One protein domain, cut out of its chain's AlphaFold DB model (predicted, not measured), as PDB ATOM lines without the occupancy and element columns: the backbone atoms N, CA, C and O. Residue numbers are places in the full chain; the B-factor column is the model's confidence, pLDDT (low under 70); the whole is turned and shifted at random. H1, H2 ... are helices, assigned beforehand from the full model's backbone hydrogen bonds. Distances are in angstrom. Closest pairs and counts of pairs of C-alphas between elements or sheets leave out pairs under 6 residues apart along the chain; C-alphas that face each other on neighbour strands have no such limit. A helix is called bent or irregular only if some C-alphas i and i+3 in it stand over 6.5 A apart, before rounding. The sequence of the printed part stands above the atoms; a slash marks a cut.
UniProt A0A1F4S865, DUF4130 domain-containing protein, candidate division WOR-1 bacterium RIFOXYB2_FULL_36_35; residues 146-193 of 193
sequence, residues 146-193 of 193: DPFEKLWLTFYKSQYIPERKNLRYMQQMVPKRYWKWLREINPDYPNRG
ATOM      1  N   ASP A 146     -44.053  41.530  45.284       66.25
ATOM      2  CA  ASP A 146     -43.632  40.617  46.339       66.25
ATOM      3  C   ASP A 146     -43.111  41.445  47.531       66.25
ATOM      4  O   ASP A 146     -42.030  42.044  47.445       66.25
ATOM      5  N   PRO A 147     -43.849  41.524  48.656       67.00
ATOM      6  CA  PRO A 147     -43.388  42.274  49.817       67.00
ATOM      7  C   PRO A 147     -42.085  41.690  50.389       67.00
ATOM      8  O   PRO A 147     -41.285  42.433  50.967       67.00
ATOM      9  N   PHE A 148     -41.820  40.391  50.188       72.50
ATOM     10  CA  PHE A 148     -40.598  39.735  50.647       72.50
ATOM     11  C   PHE A 148     -39.378  40.157  49.838       72.50
ATOM     12  O   PHE A 148     -38.284  40.279  50.386       72.50
ATOM     13  N   GLU A 149     -39.554  40.444  48.553       75.31
ATOM     14  CA  GLU A 149     -38.468  40.915  47.706       75.31
ATOM     15  C   GLU A 149     -37.955  42.284  48.160       75.31
ATOM     16  O   GLU A 149     -36.747  42.484  48.321       75.31
ATOM     17  N   LYS A 150     -38.867  43.229  48.418       80.12
ATOM     18  CA  LYS A 150     -38.496  44.562  48.911       80.12
ATOM     19  C   LYS A 150     -37.774  44.473  50.257       80.12
ATOM     20  O   LYS A 150     -36.797  45.196  50.481       80.12
ATOM     21  N   LEU A 151     -38.223  43.574  51.132       82.81
ATOM     22  CA  LEU A 151     -37.573  43.303  52.411       82.81
ATOM     23  C   LEU A 151     -36.166  42.723  52.210       82.81
ATOM     24  O   LEU A 151     -35.210  43.228  52.798       82.81
ATOM     25  N   TRP A 152     -36.019  41.724  51.335       81.44
ATOM     26  CA  TRP A 152     -34.730  41.119  50.997       81.44
ATOM     27  C   TRP A 152     -33.739  42.145  50.450       81.44
ATOM     28  O   TRP A 152     -32.604  42.208  50.917       81.44
ATOM     29  N   LEU A 153     -34.156  42.984  49.500       82.88
ATOM     30  CA  LEU A 153     -33.289  44.011  48.922       82.88
ATOM     31  C   LEU A 153     -32.875  45.055  49.962       82.88
ATOM     32  O   LEU A 153     -31.719  45.477  49.973       82.88
ATOM     33  N   THR A 154     -33.791  45.450  50.849       85.62
ATOM     34  CA  THR A 154     -33.480  46.349  51.970       85.62
ATOM     35  C   THR A 154     -32.451  45.717  52.909       85.62
ATOM     36  O   THR A 154     -31.438  46.343  53.222       85.62
ATOM     37  N   PHE A 155     -32.654  44.455  53.294       86.25
ATOM     38  CA  PHE A 155     -31.710  43.703  54.120       86.25
ATOM     39  C   PHE A 155     -30.337  43.580  53.446       86.25
ATOM     40  O   PHE A 155     -29.325  43.933  54.049       86.25
ATOM     41  N   TYR A 156     -30.291  43.160  52.180       84.00
ATOM     42  CA  TYR A 156     -29.052  43.011  51.419       84.00
ATOM     43  C   TYR A 156     -28.269  44.327  51.350       84.00
ATOM     44  O   TYR A 156     -27.069  44.347  51.613       84.00
ATOM     45  N   LYS A 157     -28.955  45.443  51.067       85.25
ATOM     46  CA  LYS A 157     -28.347  46.782  51.049       85.25
ATOM     47  C   LYS A 157     -27.797  47.188  52.417       85.25
ATOM     48  O   LYS A 157     -26.720  47.767  52.461       85.25
ATOM     49  N   SER A 158     -28.480  46.850  53.513       88.81
ATOM     50  CA  SER A 158     -28.005  47.163  54.873       88.81
ATOM     51  C   SER A 158     -26.703  46.445  55.251       88.81
ATOM     52  O   SER A 158     -25.935  46.953  56.058       88.81
ATOM     53  N   GLN A 159     -26.443  45.272  54.663       84.88
ATOM     54  CA  GLN A 159     -25.229  44.480  54.896       84.88
ATOM     55  C   GLN A 159     -24.121  44.771  53.872       84.88
ATOM     56  O   GLN A 159     -22.999  44.278  54.008       84.88
ATOM     57  N   TYR A 160     -24.429  45.522  52.811       82.19
ATOM     58  CA  TYR A 160     -23.496  45.784  51.725       82.19
ATOM     59  C   TYR A 160     -22.436  46.802  52.158       82.19
ATOM     60  O   TYR A 160     -22.745  47.958  52.429       82.19
ATOM     61  N   ILE A 161     -21.175  46.369  52.176       84.56
ATOM     62  CA  ILE A 161     -20.015  47.206  52.502       84.56
ATOM     63  C   ILE A 161     -19.293  47.546  51.186       84.56
ATOM     64  O   ILE A 161     -18.676  46.642  50.601       84.56
ATOM     65  N   PRO A 162     -19.361  48.797  50.689       82.25
ATOM     66  CA  PRO A 162     -18.788  49.189  49.399       82.25
ATOM     67  C   PRO A 162     -17.297  48.867  49.256       82.25
ATOM     68  O   PRO A 162     -16.858  48.425  48.194       82.25
ATOM     69  N   GLU A 163     -16.529  49.009  50.334       87.06
ATOM     70  CA  GLU A 163     -15.081  48.785  50.383       87.06
ATOM     71  C   GLU A 163     -14.719  47.301  50.208       87.06
ATOM     72  O   GLU A 163     -13.610  46.966  49.797       87.06
ATOM     73  N   ARG A 164     -15.663  46.385  50.473       84.19
ATOM     74  CA  ARG A 164     -15.487  44.931  50.299       84.19
ATOM     75  C   ARG A 164     -15.922  44.434  48.917       84.19
ATOM     76  O   ARG A 164     -15.987  43.223  48.686       84.19
ATOM     77  N   LYS A 165     -16.226  45.333  47.978       81.88
ATOM     78  CA  LYS A 165     -16.686  44.982  46.629       81.88
ATOM     79  C   LYS A 165     -15.588  44.270  45.829       81.88
ATOM     80  O   LYS A 165     -14.726  44.897  45.223       81.88
ATOM     81  N   ASN A 166     -15.673  42.943  45.738       86.06
ATOM     82  CA  ASN A 166     -14.793  42.129  44.897       86.06
ATOM     83  C   ASN A 166     -15.577  41.436  43.769       86.06
ATOM     84  O   ASN A 166     -16.029  40.295  43.893       86.06
ATOM     85  N   LEU A 167     -15.712  42.129  42.634       81.94
ATOM     86  CA  LEU A 167     -16.465  41.634  41.475       81.94
ATOM     87  C   LEU A 167     -15.849  40.377  40.849       81.94
ATOM     88  O   LEU A 167     -16.581  39.531  40.334       81.94
ATOM     89  N   ARG A 168     -14.520  40.227  40.901       85.06
ATOM     90  CA  ARG A 168     -13.827  39.048  40.365       85.06
ATOM     91  C   ARG A 168     -14.190  37.800  41.165       85.06
ATOM     92  O   ARG A 168     -14.562  36.790  40.572       85.06
ATOM     93  N   TYR A 169     -14.127  37.875  42.494       84.06
ATOM     94  CA  TYR A 169     -14.534  36.772  43.367       84.06
ATOM     95  C   TYR A 169     -16.028  36.460  43.215       84.06
ATOM     96  O   TYR A 169     -16.411  35.300  43.048       84.06
ATOM     97  N   MET A 170     -16.867  37.500  43.157       82.88
ATOM     98  CA  MET A 170     -18.302  37.345  42.920       82.88
ATOM     99  C   MET A 170     -18.587  36.599  41.611       82.88
ATOM    100  O   MET A 170     -19.399  35.685  41.612       82.88
ATOM    101  N   GLN A 171     -17.893  36.911  40.512       83.62
ATOM    102  CA  GLN A 171     -18.066  36.215  39.228       83.62
ATOM    103  C   GLN A 171     -17.609  34.748  39.258       83.62
ATOM    104  O   GLN A 171     -18.165  33.918  38.535       83.62
ATOM    105  N   GLN A 172     -16.614  34.406  40.081       83.06
ATOM    106  CA  GLN A 172     -16.176  33.018  40.266       83.06
ATOM    107  C   GLN A 172     -17.222  32.195  41.028       83.06
ATOM    108  O   GLN A 172     -17.536  31.062  40.642       83.06
ATOM    109  N   MET A 173     -17.797  32.776  42.083       80.44
ATOM    110  CA  MET A 173     -18.834  32.125  42.888       80.44
ATOM    111  C   MET A 173     -20.172  32.075  42.145       80.44
ATOM    112  O   MET A 173     -20.793  31.010  42.039       80.44
ATOM    113  N   VAL A 174     -20.541  33.198  41.532       80.12
ATOM    114  CA  VAL A 174     -21.781  33.443  40.800       80.12
ATOM    115  C   VAL A 174     -21.469  33.801  39.342       80.12
ATOM    116  O   VAL A 174     -21.331  34.977  38.993       80.12
ATOM    117  N   PRO A 175     -21.372  32.801  38.451       81.94
ATOM    118  CA  PRO A 175     -21.204  33.049  37.025       81.94
ATOM    119  C   PRO A 175     -22.273  33.994  36.464       81.94
ATOM    120  O   PRO A 175     -23.455  33.841  36.774       81.94
ATOM    121  N   LYS A 176     -21.874  34.901  35.560       79.88
ATOM    122  CA  LYS A 176     -22.743  35.943  34.968       79.88
ATOM    123  C   LYS A 176     -24.083  35.430  34.430       79.88
ATOM    124  O   LYS A 176     -25.096  36.100  34.559       79.88
ATOM    125  N   ARG A 177     -24.116  34.211  33.883       79.06
ATOM    126  CA  ARG A 177     -25.350  33.567  33.387       79.06
ATOM    127  C   ARG A 177     -26.473  33.455  34.424       79.06
ATOM    128  O   ARG A 177     -27.629  33.358  34.038       79.06
ATOM    129  N   TYR A 178     -26.140  33.436  35.715       78.12
ATOM    130  CA  TYR A 178     -27.114  33.334  36.802       78.12
ATOM    131  C   TYR A 178     -27.569  34.695  37.324       78.12
ATOM    132  O   TYR A 178     -28.518  34.753  38.095       78.12
ATOM    133  N   TRP A 179     -26.937  35.790  36.894       80.38
ATOM    134  CA  TRP A 179     -27.272  37.132  37.373       80.38
ATOM    135  C   TRP A 179     -28.684  37.555  36.961       80.38
ATOM    136  O   TRP A 179     -29.297  38.345  37.664       80.38
ATOM    137  N   LYS A 180     -29.238  36.963  35.891       77.12
ATOM    138  CA  LYS A 180     -30.648  37.136  35.502       77.12
ATOM    139  C   LYS A 180     -31.649  36.725  36.591       77.12
ATOM    140  O   LYS A 180     -32.780  37.183  36.571       77.12
ATOM    141  N   TRP A 181     -31.235  35.876  37.534       73.25
ATOM    142  CA  TRP A 181     -32.070  35.403  38.640       73.25
ATOM    143  C   TRP A 181     -31.780  36.128  39.966       73.25
ATOM    144  O   TRP A 181     -32.463  35.884  40.958       73.25
ATOM    145  N   LEU A 182     -30.764  36.999  40.002       77.81
ATOM    146  CA  LEU A 182     -30.297  37.685  41.208       77.81
ATOM    147  C   LEU A 182     -30.607  39.172  41.115       77.81
ATOM    148  O   LEU A 182     -29.845  39.956  40.545       77.81
ATOM    149  N   ARG A 183     -31.734  39.554  41.710       73.00
ATOM    150  CA  ARG A 183     -32.242  40.929  41.680       73.00
ATOM    151  C   ARG A 183     -31.327  41.905  42.413       73.00
ATOM    152  O   ARG A 183     -31.244  43.068  42.041       73.00
ATOM    153  N   GLU A 184     -30.570  41.422  43.396       76.69
ATOM    154  CA  GLU A 184     -29.539  42.195  44.092       76.69
ATOM    155  C   GLU A 184     -28.383  42.645  43.178       76.69
ATOM    156  O   GLU A 184     -27.700  43.618  43.495       76.69
ATOM    157  N   ILE A 185     -28.158  41.954  42.051       75.50
ATOM    158  CA  ILE A 185     -27.111  42.284  41.071       75.50
ATOM    159  C   ILE A 185     -27.708  42.963  39.835       75.50
ATOM    160  O   ILE A 185     -27.069  43.849  39.269       75.50
ATOM    161  N   ASN A 186     -28.901  42.545  39.403       68.44
ATOM    162  CA  ASN A 186     -29.588  43.116  38.250       68.44
ATOM    163  C   ASN A 186     -31.044  43.488  38.596       68.44
ATOM    164  O   ASN A 186     -31.947  42.682  38.355       68.44
ATOM    165  N   PRO A 187     -31.276  44.681  39.169       61.69
ATOM    166  CA  PRO A 187     -32.612  45.124  39.569       61.69
ATOM    167  C   PRO A 187     -33.541  45.404  38.377       61.69
ATOM    168  O   PRO A 187     -34.754  45.327  38.537       61.69
ATOM    169  N   ASP A 188     -32.986  45.657  37.187       56.09
ATOM    170  CA  ASP A 188     -33.738  46.020  35.977       56.09
ATOM    171  C   ASP A 188     -34.076  44.811  35.084       56.09
ATOM    172  O   ASP A 188     -34.593  44.973  33.974       56.09
ATOM    173  N   TYR A 189     -33.770  43.577  35.513       53.03
ATOM    174  CA  TYR A 189     -34.118  42.396  34.722       53.03
ATOM    175  C   TYR A 189     -35.645  42.205  34.715       53.03
ATOM    176  O   TYR A 189     -36.235  42.042  35.784       53.03
ATOM    177  N   PRO A 190     -36.306  42.208  33.540       48.16
ATOM    178  CA  PRO A 190     -37.758  42.175  33.477       48.16
ATOM    179  C   PRO A 190     -38.284  40.874  34.083       48.16
ATOM    180  O   PRO A 190     -37.799  39.786  33.758       48.16
ATOM    181  N   ASN A 191     -39.305  40.999  34.934       46.59
ATOM    182  CA  ASN A 191     -40.130  39.888  35.394       46.59
ATOM    183  C   ASN A 191     -40.757  39.218  34.165       46.59
ATOM    184  O   ASN A 191     -41.829  39.619  33.721       46.59
ATOM    185  N   ARG A 192     -40.091  38.225  33.572       41.09
ATOM    186  CA  ARG A 192     -40.761  37.344  32.618       41.09
ATOM    187  C   ARG A 192     -41.659  36.423  33.437       41.09
ATOM    188  O   ARG A 192     -41.173  35.461  34.027       41.09
ATOM    189  N   GLY A 193     -42.923  36.827  33.565       39.97
ATOM    190  CA  GLY A 193     -44.029  35.926  33.886       39.97
ATOM    191  C   GLY A 193     -44.221  34.898  32.781       39.97
ATOM    192  O   GLY A 193     -43.845  35.195  31.626       39.97
TER     193      GLY A 193
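What this domain is: This is residues 146 to 193 of the 193 residues of the protein "DUF4130 domain-containing protein" of candidate division WOR-1 bacterium RIFOXYB2_FULL_36_35 (UniProt A0A1F4S865). The model is an open horseshoe of helices: the longest helix, H1, makes one limb, the link of residues 160 to 166 and the short helix H2 make the bend, and the short helix H3 runs back as the other limb. After H3 the chain turns into the gap between the limbs at residues 182 to 186 and then trails off as a tail to residue 193, back toward the end where H1 begins. The printed part has 48 residues with three named helices, in the order H1, H2, H3, and no named strand; the class is all helix. The whole is only just loose, close to compact, with a radius of gyration of the C-alphas of 12.0 A. The C-alphas span 31 by 26 by 15 A.

Where its parts are: H1, residues 147 to 159, is the longest helix with 13 residues and measures 19.0 A from first to last C-alpha. It begins at C-alpha 147 at (-43.388, 42.274, 49.817) and ends at C-alpha 159 at (-25.229, 44.480, 54.896). H2, residues 167 to 173, measures 9.9 A. H3, residues 176 to 181, measures 10.0 A and ends at C-alpha 181 at (-32.070, 35.403, 38.640). H3 is irregular, but only just: C-alphas 177 and 180 are 6.7 A apart.

How they stand to each other: H1 touches no helix. It runs mainly toward larger x, with N-to-C direction (0.92, 0.27, 0.28). H1 and H2 are apart, with no C-alpha of the one within 8 A of the other, and a short link of 7 residues joins them. H2 runs mainly toward smaller y, with direction (-0.31, -0.95, 0.05). H2 and H3 meet only through their link, which is tight, with 2 residues. The line of H3 is a rough one, with direction (-0.91, 0.15, 0.38), mainly toward smaller x. H1 and H3 are apart. In H1 and H2 every O i to N i+4 pair is within hydrogen-bond range; in H3 it is 0 of 2, beside 2 of 3 O i to N i+3 pairs.

The domain as a whole: The C-alphas of Glu 163 and Gly 193 are the two farthest apart, at 35.7 A, while those of Asp 146 and Gly 193, the first and last printed, are 13.3 A apart. Residues 158 to 170, of which 167 to 170 belong to H2, stand free. Without them the body has 35 residues and spans 29 by 24 by 12 A. Residues 182 to 193 hold no named element, and residue 193 is the chain's last. The printed part has no cut, and no link between helices is long. The mean pLDDT of the printed part is 75.8; residues 146 to 147 and 186 to 193 are under 70.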